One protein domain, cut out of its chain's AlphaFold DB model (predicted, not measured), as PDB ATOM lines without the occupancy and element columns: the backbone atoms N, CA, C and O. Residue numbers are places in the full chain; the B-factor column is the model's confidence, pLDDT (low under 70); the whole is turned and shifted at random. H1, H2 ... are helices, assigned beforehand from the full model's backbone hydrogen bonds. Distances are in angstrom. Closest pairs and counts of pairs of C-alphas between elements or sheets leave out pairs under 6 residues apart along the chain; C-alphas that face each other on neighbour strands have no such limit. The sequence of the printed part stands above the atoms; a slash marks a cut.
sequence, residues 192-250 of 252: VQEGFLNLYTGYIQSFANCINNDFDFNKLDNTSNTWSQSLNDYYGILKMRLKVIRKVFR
ATOM      1  N   VAL A 192     -24.510 -16.277  -4.413       73.81
ATOM      2  CA  VAL A 192     -24.110 -15.357  -5.484       73.81
ATOM      3  C   VAL A 192     -22.895 -14.550  -5.034       73.81
ATOM      4  O   VAL A 192     -21.903 -14.482  -5.756       73.81
ATOM      5  N   GLN A 193     -22.923 -14.012  -3.811       79.69
ATOM      6  CA  GLN A 193     -21.792 -13.291  -3.217       79.69
ATOM      7  C   GLN A 193     -20.534 -14.165  -3.105       79.69
ATOM      8  O   GLN A 193     -19.449 -13.721  -3.473       79.69
ATOM      9  N   GLU A 194     -20.668 -15.410  -2.645       80.44
ATOM     10  CA  GLU A 194     -19.571 -16.382  -2.575       80.44
ATOM     11  C   GLU A 194     -19.033 -16.716  -3.969       80.44
ATOM     12  O   GLU A 194     -17.820 -16.765  -4.160       80.44
ATOM     13  N   GLY A 195     -19.910 -16.879  -4.964       77.25
ATOM     14  CA  GLY A 195     -19.516 -17.071  -6.360       77.25
ATOM     15  C   GLY A 195     -18.685 -15.905  -6.901       77.25
ATOM     16  O   GLY A 195     -17.587 -16.122  -7.417       77.25
ATOM     17  N   PHE A 196     -19.157 -14.667  -6.725       77.38
ATOM     18  CA  PHE A 196     -18.414 -13.467  -7.123       77.38
ATOM     19  C   PHE A 196     -17.081 -13.332  -6.381       77.38
ATOM     20  O   PHE A 196     -16.063 -13.014  -6.998       77.38
ATOM     21  N   LEU A 197     -17.058 -13.608  -5.077       81.69
ATOM     22  CA  LEU A 197     -15.838 -13.549  -4.278       81.69
ATOM     23  C   LEU A 197     -14.817 -14.605  -4.724       81.69
ATOM     24  O   LEU A 197     -13.629 -14.301  -4.834       81.69
ATOM     25  N   ASN A 198     -15.260 -15.824  -5.028       80.06
ATOM     26  CA  ASN A 198     -14.394 -16.888  -5.534       80.06
ATOM     27  C   ASN A 198     -13.840 -16.552  -6.923       80.06
ATOM     28  O   ASN A 198     -12.648 -16.731  -7.162       80.06
ATOM     29  N   LEU A 199     -14.668 -16.004  -7.819       80.19
ATOM     30  CA  LEU A 199     -14.221 -15.520  -9.130       80.19
ATOM     31  C   LEU A 199     -13.152 -14.429  -8.987       80.19
ATOM     32  O   LEU A 199     -12.119 -14.488  -9.653       80.19
ATOM     33  N   TYR A 200     -13.376 -13.460  -8.098       80.19
ATOM     34  CA  TYR A 200     -12.458 -12.345  -7.881       80.19
ATOM     35  C   TYR A 200     -11.144 -12.779  -7.225       80.19
ATOM     36  O   TYR A 200     -10.063 -12.423  -7.694       80.19
ATOM     37  N   THR A 201     -11.212 -13.574  -6.155       82.12
ATOM     38  CA  THR A 201     -10.007 -14.077  -5.477       82.12
ATOM     39  C   THR A 201      -9.215 -15.029  -6.371       82.12
ATOM     40  O   THR A 201      -7.992 -14.901  -6.435       82.12
ATOM     41  N   GLY A 202      -9.896 -15.896  -7.127       81.00
ATOM     42  CA  GLY A 202      -9.285 -16.744  -8.150       81.00
ATOM     43  C   GLY A 202      -8.589 -15.921  -9.231       81.00
ATOM     44  O   GLY A 202      -7.414 -16.147  -9.511       81.00
ATOM     45  N   TYR A 203      -9.248 -14.884  -9.761       81.75
ATOM     46  CA  TYR A 203      -8.621 -13.972 -10.718       81.75
ATOM     47  C   TYR A 203      -7.363 -13.309 -10.139       81.75
ATOM     48  O   TYR A 203      -6.312 -13.377 -10.770       81.75
ATOM     49  N   ILE A 204      -7.412 -12.741  -8.927       83.56
ATOM     50  CA  ILE A 204      -6.236 -12.109  -8.297       83.56
ATOM     51  C   ILE A 204      -5.088 -13.105  -8.109       83.56
ATOM     52  O   ILE A 204      -3.940 -12.778  -8.418       83.56
ATOM     53  N   GLN A 205      -5.372 -14.309  -7.611       84.81
ATOM     54  CA  GLN A 205      -4.356 -15.349  -7.430       84.81
ATOM     55  C   GLN A 205      -3.745 -15.767  -8.770       84.81
ATOM     56  O   GLN A 205      -2.523 -15.850  -8.899       84.81
ATOM     57  N   SER A 206      -4.583 -15.973  -9.784       85.12
ATOM     58  CA  SER A 206      -4.160 -16.339 -11.134       85.12
ATOM     59  C   SER A 206      -3.348 -15.224 -11.812       85.12
ATOM     60  O   SER A 206      -2.337 -15.487 -12.460       85.12
ATOM     61  N   PHE A 207      -3.689 -13.955 -11.561       84.00
ATOM     62  CA  PHE A 207      -2.945 -12.789 -12.029       84.00
ATOM     63  C   PHE A 207      -1.579 -12.667 -11.342       84.00
ATOM     64  O   PHE A 207      -0.567 -12.450 -12.009       84.00
ATOM     65  N   ALA A 208      -1.513 -12.881 -10.026       83.56
ATOM     66  CA  ALA A 208      -0.244 -12.946  -9.304       83.56
ATOM     67  C   ALA A 208       0.640 -14.094  -9.825       83.56
ATOM     68  O   ALA A 208       1.840 -13.910 -10.029       83.56
ATOM     69  N   ASN A 209       0.049 -15.259 -10.108       84.69
ATOM     70  CA  ASN A 209       0.748 -16.378 -10.738       84.69
ATOM     71  C   ASN A 209       1.235 -16.032 -12.148       84.69
ATOM     72  O   ASN A 209       2.380 -16.345 -12.466       84.69
ATOM     73  N   CYS A 210       0.429 -15.367 -12.972       86.88
ATOM     74  CA  CYS A 210       0.832 -14.878 -14.290       86.88
ATOM     75  C   CYS A 210       2.081 -13.984 -14.187       86.88
ATOM     76  O   CYS A 210       3.096 -14.276 -14.820       86.88
ATOM     77  N   ILE A 211       2.070 -12.973 -13.309       84.62
ATOM     78  CA  ILE A 211       3.215 -12.069 -13.094       84.62
ATOM     79  C   ILE A 211       4.458 -12.832 -12.619       84.62
ATOM     80  O   ILE A 211       5.541 -12.665 -13.182       84.62
ATOM     81  N   ASN A 212       4.312 -13.698 -11.612       85.94
ATOM     82  CA  ASN A 212       5.429 -14.462 -11.048       85.94
ATOM     83  C   ASN A 212       6.024 -15.478 -12.038       85.94
ATOM     84  O   ASN A 212       7.154 -15.924 -11.855       85.94
ATOM     85  N   ASN A 213       5.282 -15.835 -13.087       84.50
ATOM     86  CA  ASN A 213       5.716 -16.739 -14.146       84.50
ATOM     87  C   ASN A 213       6.029 -15.991 -15.449       84.50
ATOM     88  O   ASN A 213       5.730 -16.491 -16.528       84.50
ATOM     89  N   ASP A 214       6.648 -14.809 -15.348       84.31
ATOM     90  CA  ASP A 214       7.114 -14.027 -16.503       84.31
ATOM     91  C   ASP A 214       5.976 -13.666 -17.471       84.31
ATOM     92  O   ASP A 214       6.118 -13.769 -18.687       84.31
ATOM     93  N   PHE A 215       4.844 -13.238 -16.901       82.69
ATOM     94  CA  PHE A 215       3.629 -12.858 -17.623       82.69
ATOM     95  C   PHE A 215       3.084 -13.977 -18.529       82.69
ATOM     96  O   PHE A 215       2.696 -13.736 -19.669       82.69
ATOM     97  N   ASP A 216       3.052 -15.217 -18.031       80.94
ATOM     98  CA  ASP A 216       2.362 -16.326 -18.699       80.94
ATOM     99  C   ASP A 216       0.840 -16.193 -18.528       80.94
ATOM    100  O   ASP A 216       0.257 -16.634 -17.530       80.94
ATOM    101  N   PHE A 217       0.181 -15.588 -19.521       82.12
ATOM    102  CA  PHE A 217      -1.259 -15.314 -19.494       82.12
ATOM    103  C   PHE A 217      -2.115 -16.580 -19.629       82.12
ATOM    104  O   PHE A 217      -3.325 -16.511 -19.427       82.12
ATOM    105  N   ASN A 218      -1.521 -17.752 -19.903       80.56
ATOM    106  CA  ASN A 218      -2.256 -19.024 -19.855       80.56
ATOM    107  C   ASN A 218      -2.616 -19.436 -18.423       80.56
ATOM    108  O   ASN A 218      -3.446 -20.321 -18.234       80.56
ATOM    109  N   LYS A 219      -1.988 -18.812 -17.418       77.62
ATOM    110  CA  LYS A 219      -2.249 -19.063 -15.996       77.62
ATOM    111  C   LYS A 219      -3.340 -18.173 -15.407       77.62
ATOM    112  O   LYS A 219      -3.547 -18.236 -14.202       77.62
ATOM    113  N   LEU A 220      -3.984 -17.324 -16.213       79.88
ATOM    114  CA  LEU A 220      -5.131 -16.528 -15.786       79.88
ATOM    115  C   LEU A 220      -6.396 -17.382 -15.790       79.88
ATOM    116  O   LEU A 220      -6.822 -17.874 -16.834       79.88
ATOM    117  N   ASP A 221      -7.024 -17.499 -14.627       74.06
ATOM    118  CA  ASP A 221      -8.310 -18.167 -14.487       74.06
ATOM    119  C   ASP A 221      -9.441 -17.218 -14.903       74.06
ATOM    120  O   ASP A 221      -9.310 -15.992 -14.858       74.06
ATOM    121  N   ASN A 222     -10.580 -17.789 -15.305       67.50
ATOM    122  CA  ASN A 222     -11.804 -17.055 -15.656       67.50
ATOM    123  C   ASN A 222     -11.647 -16.022 -16.793       67.50
ATOM    124  O   ASN A 222     -12.426 -15.075 -16.890       67.50
ATOM    125  N   THR A 223     -10.671 -16.214 -17.684       67.38
ATOM    126  CA  THR A 223     -10.527 -15.460 -18.941       67.38
ATOM    127  C   THR A 223     -10.773 -16.373 -20.137       67.38
ATOM    128  O   THR A 223     -10.512 -17.572 -20.092       67.38
ATOM    129  N   SER A 224     -11.316 -15.829 -21.231       73.69
ATOM    130  CA  SER A 224     -11.506 -16.632 -22.444       73.69
ATOM    131  C   SER A 224     -10.151 -16.996 -23.060       73.69
ATOM    132  O   SER A 224      -9.288 -16.121 -23.183       73.69
ATOM    133  N   ASN A 225     -10.007 -18.227 -23.555       73.75
ATOM    134  CA  ASN A 225      -8.779 -18.714 -24.203       73.75
ATOM    135  C   ASN A 225      -8.265 -17.786 -25.319       73.75
ATOM    136  O   ASN A 225      -7.061 -17.584 -25.454       73.75
ATOM    137  N   THR A 226      -9.172 -17.175 -26.084       75.94
ATOM    138  CA  THR A 226      -8.860 -16.207 -27.147       75.94
ATOM    139  C   THR A 226      -8.165 -14.945 -26.633       75.94
ATOM    140  O   THR A 226      -7.245 -14.432 -27.273       75.94
ATOM    141  N   TRP A 227      -8.574 -14.451 -25.464       75.56
ATOM    142  CA  TRP A 227      -7.956 -13.284 -24.833       75.56
ATOM    143  C   TRP A 227      -6.583 -13.629 -24.250       75.56
ATOM    144  O   TRP A 227      -5.630 -12.883 -24.471       75.56
ATOM    145  N   SER A 228      -6.453 -14.780 -23.587       76.69
ATOM    146  CA  SER A 228      -5.177 -15.248 -23.033       76.69
ATOM    147  C   SER A 228      -4.127 -15.479 -24.125       76.69
ATOM    148  O   SER A 228      -2.980 -15.060 -23.974       76.69
ATOM    149  N   GLN A 229      -4.518 -16.060 -25.264       79.75
ATOM    150  CA  GLN A 229      -3.640 -16.197 -26.433       79.75
ATOM    151  C   GLN A 229      -3.202 -14.842 -26.993       79.75
ATOM    152  O   GLN A 229      -2.007 -14.613 -27.160       79.75
ATOM    153  N   SER A 230      -4.143 -13.916 -27.196       82.00
ATOM    154  CA  SER A 230      -3.821 -12.581 -27.720       82.00
ATOM    155  C   SER A 230      -2.818 -11.841 -26.824       82.00
ATOM    156  O   SER A 230      -1.872 -11.227 -27.317       82.00
ATOM    157  N   LEU A 231      -2.987 -11.915 -25.500       82.12
ATOM    158  CA  LEU A 231      -2.077 -11.285 -24.541       82.12
ATOM    159  C   LEU A 231      -0.680 -11.922 -24.551       82.12
ATOM    160  O   LEU A 231       0.318 -11.196 -24.516       82.12
ATOM    161  N   ASN A 232      -0.596 -13.250 -24.665       82.81
ATOM    162  CA  ASN A 232       0.680 -13.953 -24.807       82.81
ATOM    163  C   ASN A 232       1.431 -13.539 -26.081       82.81
ATOM    164  O   ASN A 232       2.634 -13.273 -26.020       82.81
ATOM    165  N   ASP A 233       0.732 -13.416 -27.210       83.19
ATOM    166  CA  ASP A 233       1.333 -12.994 -28.478       83.19
ATOM    167  C   ASP A 233       1.894 -11.566 -28.384       83.19
ATOM    168  O   ASP A 233       3.052 -11.311 -28.742       83.19
ATOM    169  N   TYR A 234       1.117 -10.635 -27.820       84.06
ATOM    170  CA  TYR A 234       1.570  -9.260 -27.589       84.06
ATOM    171  C   TYR A 234       2.782  -9.194 -26.657       84.06
ATOM    172  O   TYR A 234       3.746  -8.472 -26.944       84.06
ATOM    173  N   TYR A 235       2.768  -9.953 -25.560       84.62
ATOM    174  CA  TYR A 235       3.890  -9.994 -24.630       84.62
ATOM    175  C   TYR A 235       5.146 -10.592 -25.276       84.62
ATOM    176  O   TYR A 235       6.242 -10.052 -25.103       84.62
ATOM    177  N   GLY A 236       5.003 -11.629 -26.107       82.75
ATOM    178  CA  GLY A 236       6.097 -12.198 -26.895       82.75
ATOM    179  C   GLY A 236       6.775 -11.163 -27.801       82.75
ATOM    180  O   GLY A 236       8.007 -11.053 -27.814       82.75
ATOM    181  N   ILE A 237       5.983 -10.337 -28.492       83.25
ATOM    182  CA  ILE A 237       6.488  -9.237 -29.332       83.25
ATOM    183  C   ILE A 237       7.234  -8.197 -28.483       83.25
ATOM    184  O   ILE A 237       8.345  -7.782 -28.833       83.25
ATOM    185  N   LEU A 238       6.658  -7.784 -27.352       82.69
ATOM    186  CA  LEU A 238       7.261  -6.820 -26.423       82.69
ATOM    187  C   LEU A 238       8.592  -7.320 -25.858       82.69
ATOM    188  O   LEU A 238       9.587  -6.593 -25.883       82.69
ATOM    189  N   LYS A 239       8.641  -8.578 -25.416       83.19
ATOM    190  CA  LYS A 239       9.848  -9.226 -24.892       83.19
ATOM    191  C   LYS A 239      10.953  -9.276 -25.941       83.19
ATOM    192  O   LYS A 239      12.113  -8.988 -25.635       83.19
ATOM    193  N   MET A 240      10.601  -9.581 -27.192       81.06
ATOM    194  CA  MET A 240      11.543  -9.566 -28.310       81.06
ATOM    195  C   MET A 240      12.105  -8.154 -28.543       81.06
ATOM    196  O   MET A 240      13.325  -7.987 -28.602       81.06
ATOM    197  N   ARG A 241      11.246  -7.126 -28.582       79.12
ATOM    198  CA  ARG A 241      11.658  -5.719 -28.748       79.12
ATOM    199  C   ARG A 241      12.537  -5.226 -27.597       79.12
ATOM    200  O   ARG A 241      13.587  -4.640 -27.842       79.12
ATOM    201  N   LEU A 242      12.179  -5.528 -26.349       77.44
ATOM    202  CA  LEU A 242      12.982  -5.193 -25.167       77.44
ATOM    203  C   LEU A 242      14.354  -5.877 -25.183       77.44
ATOM    204  O   LEU A 242      15.348  -5.272 -24.785       77.44
ATOM    205  N   LYS A 243      14.440  -7.119 -25.675       77.88
ATOM    206  CA  LYS A 243      15.712  -7.843 -25.824       77.88
ATOM    207  C   LYS A 243      16.615  -7.196 -26.877       77.88
ATOM    208  O   LYS A 243      17.826  -7.132 -26.667       77.88
ATOM    209  N   VAL A 244      16.040  -6.694 -27.973       76.25
ATOM    210  CA  VAL A 244      16.763  -5.904 -28.985       76.25
ATOM    211  C   VAL A 244      17.259  -4.592 -28.378       76.25
ATOM    212  O   VAL A 244      18.453  -4.319 -28.442       76.25
ATOM    213  N   ILE A 245      16.394  -3.837 -27.695       72.88
ATOM    214  CA  ILE A 245      16.763  -2.575 -27.033       72.88
ATOM    215  C   ILE A 245      17.877  -2.802 -25.999       72.88
ATOM    216  O   ILE A 245      18.889  -2.113 -26.041       72.88
ATOM    217  N   ARG A 246      17.778  -3.818 -25.129       67.69
ATOM    218  CA  ARG A 246      18.851  -4.159 -24.170       67.69
ATOM    219  C   ARG A 246      20.169  -4.549 -24.833       67.69
ATOM    220  O   ARG A 246      21.218  -4.303 -24.249       67.69
ATOM    221  N   LYS A 247      20.141  -5.200 -26.001       70.12
ATOM    222  CA  LYS A 247      21.365  -5.517 -26.756       70.12
ATOM    223  C   LYS A 247      22.006  -4.264 -27.347       70.12
ATOM    224  O   LYS A 247      23.227  -4.197 -27.386       70.12
ATOM    225  N   VAL A 248      21.193  -3.311 -27.798       66.06
ATOM    226  CA  VAL A 248      21.648  -2.051 -28.402       66.06
ATOM    227  C   VAL A 248      22.140  -1.059 -27.340       66.06
ATOM    228  O   VAL A 248      23.112  -0.355 -27.577       66.06
ATOM    229  N   PHE A 249      21.523  -1.042 -26.156       62.81
ATOM    230  CA  PHE A 249      21.792  -0.082 -25.080       62.81
ATOM    231  C   PHE A 249      22.422  -0.717 -23.828       62.81
ATOM    232  O   PHE A 249      22.120  -0.295 -22.712       62.81
ATOM    233  N   ARG A 250      23.272  -1.748 -23.961       54.84
ATOM    234  CA  ARG A 250      24.040  -2.234 -22.796       54.84
ATOM    235  C   ARG A 250      24.803  -1.049 -22.182       54.84
ATOM    236  O   ARG A 250      25.553  -0.415 -22.923       54.84
TER     237      ARG A 250
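What this domain is: This is residues 192 to 250 of the 252 residues of an uncharacterized protein of Lactococcus lactis subsp. lactis (UniProt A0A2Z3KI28). Two long helices, H2 and H1, run in much the same direction but are offset along the longest axis, and the link between them folds back through the space that parts them, giving a drawn-out Z. The beginning of H1, residues 192 to 198, sticks out at one end of the long axis, and residues 237 to 250, of which 237 to 248 belong to H2, stick out at the other. Look for 59 printed residues with two named helices, H1 then H2, and no named strand; the class is all helix. The whole is only just loose, close to extended, with a radius of gyration of the C-alphas of 15.1 A and spans of 53 by 22 by 12 A.

How they stand to each other: Start from H2, residues 225 to 248, and look back to H1, residues 192 to 212: the two are apart, with no C-alpha of the one within 8 A of the other. Residues 213 to 224 form the long link between them. In H1 and H2 every O i to N i+4 pair is within hydrogen-bond range.

Where its parts are: Find C-alpha 225 at (-8.779, -18.714, -24.203); from there H2 runs 34.9 A to C-alpha 248 at (21.648, -2.051, -28.402). H1 begins at C-alpha 192, at (-24.110, -15.357, -5.484), and runs 30.1 A to C-alpha 212.

The domain as a whole: The two C-alphas farthest apart, those of Val 192 and Val 248, are 52.9 A from each other. Without the stretches that stand free, the body spans 26 by 20 by 9 A. The printed part has no cut. Its mean pLDDT is 78.9; look for values under 70 at residues 222 to 223, 246 and 248 to 250.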